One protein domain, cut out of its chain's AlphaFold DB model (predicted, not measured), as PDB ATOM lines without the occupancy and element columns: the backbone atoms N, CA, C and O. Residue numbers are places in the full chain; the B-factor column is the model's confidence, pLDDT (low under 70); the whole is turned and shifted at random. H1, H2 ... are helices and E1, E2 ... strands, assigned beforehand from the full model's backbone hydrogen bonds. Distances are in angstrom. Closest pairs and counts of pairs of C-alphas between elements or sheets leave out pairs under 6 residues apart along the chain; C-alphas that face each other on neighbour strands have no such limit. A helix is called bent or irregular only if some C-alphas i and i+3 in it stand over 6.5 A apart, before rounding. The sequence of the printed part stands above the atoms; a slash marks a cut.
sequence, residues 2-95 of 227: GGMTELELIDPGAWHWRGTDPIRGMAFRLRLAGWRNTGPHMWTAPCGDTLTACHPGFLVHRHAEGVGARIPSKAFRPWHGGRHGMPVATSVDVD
ATOM      1  N   GLY A   2      25.147  17.636  38.591       39.41
ATOM      2  CA  GLY A   2      25.341  16.220  38.243       39.41
ATOM      3  C   GLY A   2      25.181  15.365  39.494       39.41
ATOM      4  O   GLY A   2      25.817  15.674  40.502       39.41
ATOM      5  N   GLY A   3      24.288  14.378  39.455       44.81
ATOM      6  CA  GLY A   3      24.035  13.489  40.578       44.81
ATOM      7  C   GLY A   3      25.265  12.635  40.859       44.81
ATOM      8  O   GLY A   3      25.944  12.151  39.953       44.81
ATOM      9  N   MET A   4      25.610  12.499  42.137       52.44
ATOM     10  CA  MET A   4      26.715  11.638  42.540       52.44
ATOM     11  C   MET A   4      26.329  10.188  42.261       52.44
ATOM     12  O   MET A   4      25.351   9.672  42.795       52.44
ATOM     13  N   THR A   5      27.105   9.543  41.400       61.53
ATOM     14  CA  THR A   5      27.061   8.100  41.188       61.53
ATOM     15  C   THR A   5      27.589   7.433  42.460       61.53
ATOM     16  O   THR A   5      28.781   7.539  42.744       61.53
ATOM     17  N   GLU A   6      26.724   6.801  43.254       71.44
ATOM     18  CA  GLU A   6      27.154   6.071  44.453       71.44
ATOM     19  C   GLU A   6      27.963   4.831  44.045       71.44
ATOM     20  O   GLU A   6      27.624   4.135  43.076       71.44
ATOM     21  N   LEU A   7      29.067   4.588  44.753       83.38
ATOM     22  CA  LEU A   7      29.961   3.466  44.515       83.38
ATOM     23  C   LEU A   7      30.063   2.624  45.783       83.38
ATOM     24  O   LEU A   7      30.368   3.143  46.852       83.38
ATOM     25  N   GLU A   8      29.873   1.317  45.650       86.00
ATOM     26  CA  GLU A   8      30.090   0.349  46.717       86.00
ATOM     27  C   GLU A   8      31.282  -0.550  46.375       86.00
ATOM     28  O   GLU A   8      31.360  -1.158  45.300       86.00
ATOM     29  N   LEU A   9      32.213  -0.670  47.318       85.50
ATOM     30  CA  LEU A   9      33.202  -1.738  47.320       85.50
ATOM     31  C   LEU A   9      32.630  -2.942  48.043       85.50
ATOM     32  O   LEU A   9      32.194  -2.837  49.187       85.50
ATOM     33  N   ILE A  10      32.658  -4.082  47.367       82.12
ATOM     34  CA  ILE A  10      32.083  -5.318  47.866       82.12
ATOM     35  C   ILE A  10      33.175  -6.375  47.939       82.12
ATOM     36  O   ILE A  10      33.670  -6.843  46.907       82.12
ATOM     37  N   ASP A  11      33.510  -6.806  49.151       80.06
ATOM     38  CA  ASP A  11      34.178  -8.088  49.327       80.06
ATOM     39  C   ASP A  11      33.105  -9.183  49.286       80.06
ATOM     40  O   ASP A  11      32.299  -9.275  50.215       80.06
ATOM     41  N   PRO A  12      33.042 -10.026  48.236       69.31
ATOM     42  CA  PRO A  12      32.025 -11.069  48.151       69.31
ATOM     43  C   PRO A  12      32.126 -12.104  49.281       69.31
ATOM     44  O   PRO A  12      31.181 -12.877  49.447       69.31
ATOM     45  N   GLY A  13      33.231 -12.105  50.041       61.41
ATOM     46  CA  GLY A  13      33.487 -13.028  51.135       61.41
ATOM     47  C   GLY A  13      33.744 -14.439  50.614       61.41
ATOM     48  O   GLY A  13      33.012 -14.956  49.784       61.41
ATOM     49  N   ALA A  14      34.803 -15.076  51.111       51.53
ATOM     50  CA  ALA A  14      35.203 -16.443  50.772       51.53
ATOM     51  C   ALA A  14      35.400 -16.697  49.265       51.53
ATOM     52  O   ALA A  14      34.476 -16.855  48.469       51.53
ATOM     53  N   TRP A  15      36.670 -16.829  48.890       52.94
ATOM     54  CA  TRP A  15      37.089 -17.230  47.559       52.94
ATOM     55  C   TRP A  15      36.228 -18.382  47.050       52.94
ATOM     56  O   TRP A  15      36.200 -19.474  47.625       52.94
ATOM     57  N   HIS A  16      35.601 -18.139  45.904       41.62
ATOM     58  CA  HIS A  16      35.319 -19.182  44.947       41.62
ATOM     59  C   HIS A  16      36.649 -19.903  44.679       41.62
ATOM     60  O   HIS A  16      37.513 -19.410  43.957       41.62
ATOM     61  N   TRP A  17      36.865 -20.998  45.409       39.50
ATOM     62  CA  TRP A  17      37.750 -22.124  45.122       39.50
ATOM     63  C   TRP A  17      38.778 -21.839  43.997       39.50
ATOM     64  O   TRP A  17      38.422 -21.877  42.824       39.50
ATOM     65  N   ARG A  18      40.062 -21.608  44.336       43.47
ATOM     66  CA  ARG A  18      41.229 -21.507  43.404       43.47
ATOM     67  C   ARG A  18      41.467 -20.187  42.641       43.47
ATOM     68  O   ARG A  18      42.039 -20.222  41.557       43.47
ATOM     69  N   GLY A  19      41.082 -19.026  43.167       48.97
ATOM     70  CA  GLY A  19      41.385 -17.746  42.491       48.97
ATOM     71  C   GLY A  19      40.599 -17.542  41.214       48.97
ATOM     72  O   GLY A  19      41.065 -16.921  40.263       48.97
ATOM     73  N   THR A  20      39.390 -18.096  41.205       54.66
ATOM     74  CA  THR A  20      38.453 -17.839  40.127       54.66
ATOM     75  C   THR A  20      37.932 -16.417  40.277       54.66
ATOM     76  O   THR A  20      37.591 -16.001  41.382       54.66
ATOM     77  N   ASP A  21      37.857 -15.692  39.164       67.44
ATOM     78  CA  ASP A  21      37.183 -14.398  39.081       67.44
ATOM     79  C   ASP A  21      35.810 -14.469  39.796       67.44
ATOM     80  O   ASP A  21      34.982 -15.310  39.413       67.44
ATOM     81  N   PRO A  22      35.554 -13.637  40.830       71.19
ATOM     82  CA  PRO A  22      34.313 -13.686  41.604       71.19
ATOM     83  C   PRO A  22      33.076 -13.514  40.716       71.19
ATOM     84  O   PRO A  22      32.053 -14.169  40.931       71.19
ATOM     85  N   ILE A  23      33.194 -12.737  39.638       76.00
ATOM     86  CA  ILE A  23      32.124 -12.564  38.664       76.00
ATOM     87  C   ILE A  23      31.812 -13.865  37.918       76.00
ATOM     88  O   ILE A  23      30.643 -14.149  37.656       76.00
ATOM     89  N   ARG A  24      32.811 -14.704  37.611       74.62
ATOM     90  CA  ARG A  24      32.565 -16.018  36.985       74.62
ATOM     91  C   ARG A  24      31.777 -16.937  37.911       74.62
ATOM     92  O   ARG A  24      30.865 -17.615  37.443       74.62
ATOM     93  N   GLY A  25      32.078 -16.912  39.209       72.81
ATOM     94  CA  GLY A  25      31.335 -17.669  40.221       72.81
ATOM     95  C   GLY A  25      29.871 -17.233  40.359       72.81
ATOM     96  O   GLY A  25      28.995 -18.050  40.638       72.81
ATOM     97  N   MET A  26      29.594 -15.952  40.109       78.44
ATOM     98  CA  MET A  26      28.268 -15.339  40.244       78.44
ATOM     99  C   MET A  26      27.489 -15.252  38.921       78.44
ATOM    100  O   MET A  26      26.281 -15.005  38.936       78.44
ATOM    101  N   ALA A  27      28.142 -15.494  37.780       83.06
ATOM    102  CA  ALA A  27      27.632 -15.220  36.435       83.06
ATOM    103  C   ALA A  27      26.241 -15.808  36.164       83.06
ATOM    104  O   ALA A  27      25.372 -15.129  35.621       83.06
ATOM    105  N   PHE A  28      25.998 -17.060  36.562       83.06
ATOM    106  CA  PHE A  28      24.690 -17.694  36.379       83.06
ATOM    107  C   PHE A  28      23.577 -16.947  37.131       83.06
ATOM    108  O   PHE A  28      22.502 -16.715  36.581       83.06
ATOM    109  N   ARG A  29      23.842 -16.524  38.373       83.06
ATOM    110  CA  ARG A  29      22.876 -15.787  39.203       83.06
ATOM    111  C   ARG A  29      22.643 -14.372  38.682       83.06
ATOM    112  O   ARG A  29      21.501 -13.927  38.673       83.06
ATOM    113  N   LEU A  30      23.693 -13.709  38.202       85.44
ATOM    114  CA  LEU A  30      23.597 -12.392  37.569       85.44
ATOM    115  C   LEU A  30      22.729 -12.443  36.300       85.44
ATOM    116  O   LEU A  30      21.814 -11.633  36.163       85.44
ATOM    117  N   ARG A  31      22.917 -13.451  35.433       88.38
ATOM    118  CA  ARG A  31      22.066 -13.657  34.240       88.38
ATOM    119  C   ARG A  31      20.597 -13.856  34.594       88.38
ATOM    120  O   ARG A  31      19.742 -13.250  33.959       88.38
ATOM    121  N   LEU A  32      20.303 -14.677  35.606       86.81
ATOM    122  CA  LEU A  32      18.924 -14.884  36.071       86.81
ATOM    123  C   LEU A  32      18.278 -13.590  36.580       86.81
ATOM    124  O   LEU A  32      17.072 -13.422  36.444       86.81
ATOM    125  N   ALA A  33      19.071 -12.677  37.137       84.12
ATOM    126  CA  ALA A  33      18.622 -11.359  37.573       84.12
ATOM    127  C   ALA A  33      18.601 -10.307  36.445       84.12
ATOM    128  O   ALA A  33      18.438  -9.121  36.715       84.12
ATOM    129  N   GLY A  34      18.792 -10.711  35.183       87.94
ATOM    130  CA  GLY A  34      18.736  -9.821  34.022       87.94
ATOM    131  C   GLY A  34      20.004  -9.002  33.770       87.94
ATOM    132  O   GLY A  34      20.017  -8.184  32.850       87.94
ATOM    133  N   TRP A  35      21.078  -9.220  34.537       90.81
ATOM    134  CA  TRP A  35      22.359  -8.566  34.286       90.81
ATOM    135  C   TRP A  35      22.993  -9.126  33.013       90.81
ATOM    136  O   TRP A  35      22.961 -10.332  32.748       90.81
ATOM    137  N   ARG A  36      23.620  -8.245  32.237       91.81
ATOM    138  CA  ARG A  36      24.292  -8.584  30.983       91.81
ATOM    139  C   ARG A  36      25.794  -8.508  31.173       91.81
ATOM    140  O   ARG A  36      26.290  -7.552  31.756       91.81
ATOM    141  N   ASN A  37      26.515  -9.504  30.667       92.06
ATOM    142  CA  ASN A  37      27.966  -9.418  30.585       92.06
ATOM    143  C   ASN A  37      28.328  -8.408  29.488       92.06
ATOM    144  O   ASN A  37      27.919  -8.579  28.341       92.06
ATOM    145  N   THR A  38      29.050  -7.361  29.866       90.62
ATOM    146  CA  THR A  38      29.466  -6.265  28.977       90.62
ATOM    147  C   THR A  38      30.984  -6.197  28.819       90.62
ATOM    148  O   THR A  38      31.493  -5.393  28.046       90.62
ATOM    149  N   GLY A  39      31.715  -7.083  29.501       86.44
ATOM    150  CA  GLY A  39      33.152  -7.238  29.361       86.44
ATOM    151  C   GLY A  39      33.694  -8.430  30.158       86.44
ATOM    152  O   GLY A  39      32.957  -9.068  30.918       86.44
ATOM    153  N   PRO A  40      35.003  -8.720  30.039       80.44
ATOM    154  CA  PRO A  40      35.635  -9.881  30.674       80.44
ATOM    155  C   PRO A  40      35.400  -9.978  32.189       80.44
ATOM    156  O   PRO A  40      35.249 -11.079  32.712       80.44
ATOM    157  N   HIS A  41      35.307  -8.827  32.858       85.56
ATOM    158  CA  HIS A  41      35.125  -8.686  34.305       85.56
ATOM    159  C   HIS A  41      34.021  -7.681  34.647       85.56
ATOM    160  O   HIS A  41      34.062  -7.073  35.708       85.56
ATOM    161  N   MET A  42      33.069  -7.450  33.737       90.69
ATOM    162  CA  MET A  42      32.067  -6.396  33.890       90.69
ATOM    163  C   MET A  42      30.668  -6.891  33.544       90.69
ATOM    164  O   MET A  42      30.462  -7.610  32.561       90.69
ATOM    165  N   TRP A  43      29.709  -6.492  34.374       91.44
ATOM    166  CA  TRP A  43      28.292  -6.753  34.181       91.44
ATOM    167  C   TRP A  43      27.490  -5.479  34.343       91.44
ATOM    168  O   TRP A  43      27.803  -4.653  35.194       91.44
ATOM    169  N   THR A  44      26.429  -5.358  33.557       91.62
ATOM    170  CA  THR A  44      25.524  -4.212  33.588       91.62
ATOM    171  C   THR A  44      24.107  -4.689  33.873       91.62
ATOM    172  O   THR A  44      23.592  -5.578  33.188       91.62
ATOM    173  N   ALA A  45      23.483  -4.130  34.904       90.06
ATOM    174  CA  ALA A  45      22.092  -4.380  35.248       90.06
ATOM    175  C   ALA A  45      21.146  -3.669  34.261       90.06
ATOM    176  O   ALA A  45      21.539  -2.684  33.633       90.06
ATOM    177  N   PRO A  46      19.873  -4.090  34.150       86.44
ATOM    178  CA  PRO A  46      18.887  -3.407  33.310       86.44
ATOM    179  C   PRO A  46      18.680  -1.921  33.642       86.44
ATOM    180  O   PRO A  46      18.359  -1.145  32.749       86.44
ATOM    181  N   CYS A  47      18.877  -1.522  34.903       84.38
ATOM    182  CA  CYS A  47      18.775  -0.129  35.348       84.38
ATOM    183  C   CYS A  47      20.009   0.726  35.017       84.38
ATOM    184  O   CYS A  47      19.995   1.919  35.287       84.38
ATOM    185  N   GLY A  48      21.070   0.131  34.463       85.81
ATOM    186  CA  GLY A  48      22.325   0.817  34.154       85.81
ATOM    187  C   GLY A  48      23.430   0.653  35.200       85.81
ATOM    188  O   GLY A  48      24.557   1.054  34.920       85.81
ATOM    189  N   ASP A  49      23.161   0.039  36.361       89.50
ATOM    190  CA  ASP A  49      24.204  -0.265  37.352       89.50
ATOM    191  C   ASP A  49      25.300  -1.131  36.732       89.50
ATOM    192  O   ASP A  49      25.022  -2.031  35.938       89.50
ATOM    193  N   THR A  50      26.547  -0.906  37.136       89.69
ATOM    194  CA  THR A  50      27.680  -1.713  36.678       89.69
ATOM    195  C   THR A  50      28.384  -2.389  37.842       89.69
ATOM    196  O   THR A  50      28.584  -1.779  38.887       89.69
ATOM    197  N   LEU A  51      28.794  -3.638  37.640       89.75
ATOM    198  CA  LEU A  51      29.571  -4.426  38.587       89.75
ATOM    199  C   LEU A  51      30.867  -4.866  37.913       89.75
ATOM    200  O   LEU A  51      30.823  -5.543  36.884       89.75
ATOM    201  N   THR A  52      32.006  -4.490  38.491       89.69
ATOM    202  CA  THR A  52      33.339  -4.803  37.958       89.69
ATOM    203  C   THR A  52      34.122  -5.657  38.946       89.69
ATOM    204  O   THR A  52      34.205  -5.301  40.116       89.69
ATOM    205  N   ALA A  53      34.712  -6.767  38.496       87.31
ATOM    206  CA  ALA A  53      35.630  -7.552  39.316       87.31
ATOM    207  C   ALA A  53      37.040  -6.980  39.221       87.31
ATOM    208  O   ALA A  53      37.585  -6.784  38.134       87.31
ATOM    209  N   CYS A  54      37.638  -6.763  40.384       86.19
ATOM    210  CA  CYS A  54      38.993  -6.272  40.533       86.19
ATOM    211  C   CYS A  54      39.858  -7.337  41.207       86.19
ATOM    212  O   CYS A  54      39.412  -8.095  42.070       86.19
ATOM    213  N   HIS A  55      41.123  -7.405  40.807       83.62
ATOM    214  CA  HIS A  55      42.120  -8.234  41.476       83.62
ATOM    215  C   HIS A  55      42.446  -7.606  42.847       83.62
ATOM    216  O   HIS A  55      42.482  -6.391  42.888       83.62
ATOM    217  N   PRO A  56      42.660  -8.332  43.964       80.75
ATOM    218  CA  PRO A  56      42.742  -9.782  44.105       80.75
ATOM    219  C   PRO A  56      41.414 -10.484  44.430       80.75
ATOM    220  O   PRO A  56      41.402 -11.496  45.125       80.75
ATOM    221  N   GLY A  57      40.292  -9.987  43.913       79.62
ATOM    222  CA  GLY A  57      38.996 -10.665  43.978       79.62
ATOM    223  C   GLY A  57      37.977  -9.935  44.844       79.62
ATOM    224  O   GLY A  57      37.378 -10.554  45.715       79.62
ATOM    225  N   PHE A  58      37.809  -8.633  44.629       82.88
ATOM    226  CA  PHE A  58      36.702  -7.832  45.164       82.88
ATOM    227  C   PHE A  58      35.906  -7.227  44.008       82.88
ATOM    228  O   PHE A  58      36.311  -7.335  42.847       82.88
ATOM    229  N   LEU A  59      34.755  -6.638  44.310       86.81
ATOM    230  CA  LEU A  59      33.860  -6.066  43.318       86.81
ATOM    231  C   LEU A  59      33.691  -4.565  43.553       86.81
ATOM    232  O   LEU A  59      33.623  -4.107  44.688       86.81
ATOM    233  N   VAL A  60      33.592  -3.822  42.460       89.38
ATOM    234  CA  VAL A  60      33.230  -2.404  42.428       89.38
ATOM    235  C   VAL A  60      31.837  -2.328  41.823       89.38
ATOM    236  O   VAL A  60      31.660  -2.633  40.638       89.38
ATOM    237  N   HIS A  61      30.843  -1.963  42.626       89.06
ATOM    238  CA  HIS A  61      29.474  -1.730  42.180       89.06
ATOM    239  C   HIS A  61      29.257  -0.227  42.048       89.06
ATOM    240  O   HIS A  61      29.465   0.530  42.984       89.06
ATOM    241  N   ARG A  62      28.881   0.216  40.854       88.44
ATOM    242  CA  ARG A  62      28.541   1.603  40.555       88.44
ATOM    243  C   ARG A  62      27.057   1.688  40.227       88.44
ATOM    244  O   ARG A  62      26.612   1.031  39.280       88.44
ATOM    245  N   HIS A  63      26.325   2.495  40.984       84.88
ATOM    246  CA  HIS A  63      24.887   2.668  40.819       84.88
ATOM    247  C   HIS A  63      24.562   3.656  39.702       84.88
ATOM    248  O   HIS A  63      25.138   4.737  39.641       84.88
ATOM    249  N   ALA A  64      23.614   3.316  38.832       78.38
ATOM    250  CA  ALA A  64      22.994   4.312  37.969       78.38
ATOM    251  C   ALA A  64      22.096   5.235  38.810       78.38
ATOM    252  O   ALA A  64      21.486   4.796  39.791       78.38
ATOM    253  N   GLU A  65      22.021   6.514  38.433       68.12
ATOM    254  CA  GLU A  65      21.258   7.521  39.177       68.12
ATOM    255  C   GLU A  65      19.812   7.057  39.447       68.12
ATOM    256  O   GLU A  65      19.060   6.719  38.534       68.12
ATOM    257  N   GLY A  66      19.421   7.057  40.726       60.50
ATOM    258  CA  GLY A  66      18.026   6.958  41.161       60.50
ATOM    259  C   GLY A  66      17.376   5.570  41.182       60.50
ATOM    260  O   GLY A  66      16.191   5.503  41.507       60.50
ATOM    261  N   VAL A  67      18.080   4.472  40.858       60.28
ATOM    262  CA  VAL A  67      17.421   3.146  40.726       60.28
ATOM    263  C   VAL A  67      18.138   1.983  41.432       60.28
ATOM    264  O   VAL A  67      17.456   1.036  41.816       60.28
ATOM    265  N   GLY A  68      19.458   2.051  41.656       60.69
ATOM    266  CA  GLY A  68      20.258   1.107  42.462       60.69
ATOM    267  C   GLY A  68      19.805  -0.364  42.436       60.69
ATOM    268  O   GLY A  68      19.134  -0.837  43.360       60.69
ATOM    269  N   ALA A  69      20.177  -1.128  41.404       65.62
ATOM    270  CA  ALA A  69      19.875  -2.558  41.372       65.62
ATOM    271  C   ALA A  69      20.672  -3.306  42.442       65.62
ATOM    272  O   ALA A  69      21.898  -3.384  42.396       65.62
ATOM    273  N   ARG A  70      19.967  -3.962  43.365       69.94
ATOM    274  CA  ARG A  70      20.611  -4.845  44.342       69.94
ATOM    275  C   ARG A  70      21.208  -6.069  43.655       69.94
ATOM    276  O   ARG A  70      20.523  -6.778  42.912       69.94
ATOM    277  N   ILE A  71      22.467  -6.366  43.968       73.06
ATOM    278  CA  ILE A  71      23.083  -7.637  43.585       73.06
ATOM    279  C   ILE A  71      22.308  -8.769  44.283       73.06
ATOM    280  O   ILE A  71      22.015  -8.663  45.479       73.06
ATOM    281  N   PRO A  72      21.953  -9.865  43.585       70.00
ATOM    282  CA  PRO A  72      21.219 -10.962  44.204       70.00
ATOM    283  C   PRO A  72      21.975 -11.512  45.419       70.00
ATOM    284  O   PRO A  72      23.086 -12.010  45.273       70.00
ATOM    285  N   SER A  73      21.363 -11.502  46.607       65.69
ATOM    286  CA  SER A  73      22.010 -11.966  47.851       65.69
ATOM    287  C   SER A  73      22.538 -13.404  47.756       65.69
ATOM    288  O   SER A  73      23.591 -13.721  48.295       65.69
ATOM    289  N   LYS A  74      21.854 -14.262  46.985       64.06
ATOM    290  CA  LYS A  74      22.251 -15.655  46.694       64.06
ATOM    291  C   LYS A  74      23.444 -15.794  45.740       64.06
ATOM    292  O   LYS A  74      23.855 -16.918  45.451       64.06
ATOM    293  N   ALA A  75      23.928 -14.695  45.165       62.91
ATOM    294  CA  ALA A  75      25.148 -14.697  44.371       62.91
ATOM    295  C   ALA A  75      26.387 -14.769  45.277       62.91
ATOM    296  O   ALA A  75      27.385 -15.366  44.888       62.91
ATOM    297  N   PHE A  76      26.291 -14.270  46.508       66.62
ATOM    298  CA  PHE A  76      27.352 -14.378  47.498       66.62
ATOM    299  C   PHE A  76      27.243 -15.707  48.245       66.62
ATOM    300  O   PHE A  76      26.150 -16.136  48.628       66.62
ATOM    301  N   ARG A  77      28.376 -16.393  48.423       58.12
ATOM    302  CA  ARG A  77      28.446 -17.580  49.276       58.12
ATOM    303  C   ARG A  77      29.121 -17.190  50.584       58.12
ATOM    304  O   ARG A  77      30.269 -16.767  50.543       58.12
ATOM    305  N   PRO A  78      28.456 -17.372  51.732       55.56
ATOM    306  CA  PRO A  78      29.073 -17.052  52.999       55.56
ATOM    307  C   PRO A  78      30.262 -17.968  53.288       55.56
ATOM    308  O   PRO A  78      30.262 -19.153  52.941       55.56
ATOM    309  N   TRP A  79      31.239 -17.429  54.007       53.16
ATOM    310  CA  TRP A  79      32.298 -18.213  54.627       53.16
ATOM    311  C   TRP A  79      31.699 -19.220  55.639       53.16
ATOM    312  O   TRP A  79      30.804 -18.862  56.406       53.16
ATOM    313  N   HIS A  80      32.165 -20.481  55.624       50.66
ATOM    314  CA  HIS A  80      31.812 -21.564  56.571       50.66
ATOM    315  C   HIS A  80      30.313 -21.697  56.910       50.66
ATOM    316  O   HIS A  80      29.906 -21.598  58.067       50.66
ATOM    317  N   GLY A  81      29.472 -21.963  55.907       46.12
ATOM    318  CA  GLY A  81      28.174 -22.607  56.160       46.12
ATOM    319  C   GLY A  81      27.075 -21.755  56.809       46.12
ATOM    320  O   GLY A  81      26.061 -22.309  57.215       46.12
ATOM    321  N   GLY A  82      27.194 -20.423  56.828       46.31
ATOM    322  CA  GLY A  82      25.987 -19.584  56.781       46.31
ATOM    323  C   GLY A  82      25.505 -18.921  58.069       46.31
ATOM    324  O   GLY A  82      24.316 -18.977  58.366       46.31
ATOM    325  N   ARG A  83      26.366 -18.165  58.763       47.47
ATOM    326  CA  ARG A  83      25.860 -17.088  59.644       47.47
ATOM    327  C   ARG A  83      26.392 -15.682  59.360       47.47
ATOM    328  O   ARG A  83      25.604 -14.753  59.483       47.47
ATOM    329  N   HIS A  84      27.642 -15.497  58.915       49.03
ATOM    330  CA  HIS A  84      28.232 -14.140  58.854       49.03
ATOM    331  C   HIS A  84      29.005 -13.775  57.580       49.03
ATOM    332  O   HIS A  84      29.607 -12.711  57.520       49.03
ATOM    333  N   GLY A  85      28.920 -14.577  56.519       45.31
ATOM    334  CA  GLY A  85      29.484 -14.218  55.213       45.31
ATOM    335  C   GLY A  85      28.504 -13.443  54.333       45.31
ATOM    336  O   GLY A  85      28.227 -13.860  53.211       45.31
ATOM    337  N   MET A  86      27.923 -12.366  54.863       52.97
ATOM    338  CA  MET A  86      27.338 -11.370  53.969       52.97
ATOM    339  C   MET A  86      28.493 -10.648  53.277       52.97
ATOM    340  O   MET A  86      29.500 -10.395  53.943       52.97
ATOM    341  N   PRO A  87      28.377 -10.325  51.979       61.38
ATOM    342  CA  PRO A  87      29.313  -9.398  51.368       61.38
ATOM    343  C   PRO A  87      29.378  -8.142  52.232       61.38
ATOM    344  O   PRO A  87      28.332  -7.598  52.603       61.38
ATOM    345  N   VAL A  88      30.579  -7.695  52.576       65.50
ATOM    346  CA  VAL A  88      30.713  -6.377  53.184       65.50
ATOM    347  C   VAL A  88      30.731  -5.392  52.036       65.50
ATOM    348  O   VAL A  88      31.650  -5.378  51.219       65.50
ATOM    349  N   ALA A  89      29.639  -4.642  51.940       72.31
ATOM    350  CA  ALA A  89      29.502  -3.518  51.039       72.31
ATOM    351  C   ALA A  89      29.860  -2.253  51.818       72.31
ATOM    352  O   ALA A  89      29.298  -1.995  52.884       72.31
ATOM    353  N   THR A  90      30.819  -1.493  51.305       75.69
ATOM    354  CA  THR A  90      31.212  -0.199  51.861       75.69
ATOM    355  C   THR A  90      31.017   0.859  50.788       75.69
ATOM    356  O   THR A  90      31.678   0.793  49.749       75.69
ATOM    357  N   SER A  91      30.132   1.827  51.035       81.31
ATOM    358  CA  SER A  91      30.003   3.006  50.176       81.31
ATOM    359  C   SER A  91      31.300   3.809  50.224       81.31
ATOM    360  O   SER A  91      31.840   4.081  51.298       81.31
ATOM    361  N   VAL A  92      31.806   4.178  49.056       79.88
ATOM    362  CA  VAL A  92      33.030   4.957  48.881       79.88
ATOM    363  C   VAL A  92      32.820   6.032  47.824       79.88
ATOM    364  O   VAL A  92      31.829   6.038  47.091       79.88
ATOM    365  N   ASP A  93      33.758   6.971  47.766       75.69
ATOM    366  CA  ASP A  93      33.791   7.974  46.712       75.69
ATOM    367  C   ASP A  93      34.159   7.365  45.340       75.69
ATOM    368  O   ASP A  93      34.323   6.153  45.152       75.69
ATOM    369  N   VAL A  94      34.262   8.231  44.330       71.94
ATOM    370  CA  VAL A  94      34.581   7.820  42.958       71.94
ATOM    371  C   VAL A  94      36.007   7.251  42.845       71.94
ATOM    372  O   VAL A  94      36.251   6.443  41.942       71.94
ATOM    373  N   ASP A  95      36.926   7.606  43.754       81.75
ATOM    374  CA  ASP A  95      38.309   7.115  43.792       81.75
ATOM    375  C   ASP A  95      38.531   6.082  44.908       81.75
ATOM    376  O   ASP A  95      39.364   6.175  45.809       81.75
TER     377      ASP A  95
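What this domain is: This is residues 2 to 95 of the 227 residues of an uncharacterized protein of Bifidobacterium longum subsp. infantis (strain ATCC 15697 / DSM 20088 / JCM 1222 / NCTC 11817 / S12) (UniProt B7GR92). One strongly twisted, six-stranded sheet forms a wall, with a single helix, H1, over one face toward the E2 end; of the long link of residues 63 to 87, residues 67 to 74 run across that same face, and the loop round Gly 81 extends past the end of E1 and the beginning of E6. The 94 printed residues hold E1, H1, E2, E3, E4, E5 and E6 in chain order; the antiparallel sheet's order is E2, E3, E4, E5, E1, E6. The class is mixed, helices and strands, with 38 residues, under half, in named elements. The whole is compact, radius of gyration of the C-alphas 12.8 A, yet elongated, spanning 42 by 24 by 23 A.

Where its parts are: E1, residues 7 to 11, begins at C-alpha 7 (29.961, 3.466, 44.515) and is 13.2 A long. H1, residues 22 to 32, spans 16.4 A and is irregular: C-alphas 25 and 28 are 7.7 A apart. E2 is residues 36 to 39, 9.1 A; E3 42 to 44, 6.9 A; E4 50 to 54, 12.8 A; E5 58 to 62, 13.3 A. E6, residues 88 to 92, 12.3 A, ends at C-alpha 92 (33.030, 4.957, 48.881).

How they stand to each other: E2 to E5 form a meander, each strand the antiparallel neighbour of the one before, in three hairpins. N 36 and O 44 are 2.8 A apart across E2 and E3, N 43 and O 51 2.9 A across E3 and E4, N 60 and O 52 2.8 A across E4 and E5. E1 is antiparallel to E5, with N 8 and O 61 at 2.8 A, and to edge strand E6, with N 92 and O 7 at 2.8 A; these are within hydrogen-bond range. H1 is on the sheet at a height of 8.4 A, over E4 and only just over E3, with 3 C-alphas falling on E3; it runs along the strands, 2 degrees from E4 on the local plane. The closest C-alphas of H1 and E4, Ile 23 and Ala 53, are 6.2 A apart. In H1, 5 of 7 O i to N i+4 pairs are within range.

The domain as a whole: The farthest C-alphas, Gly 2 and Gly 81, are 42.9 A apart. The printed part has no cut; the link E5 to E6 is long, 25 residues. Mean pLDDT of the printed part is 72.8, with residues 2 to 5, 12 to 21, 65 to 70 and 73 to 88 under 70.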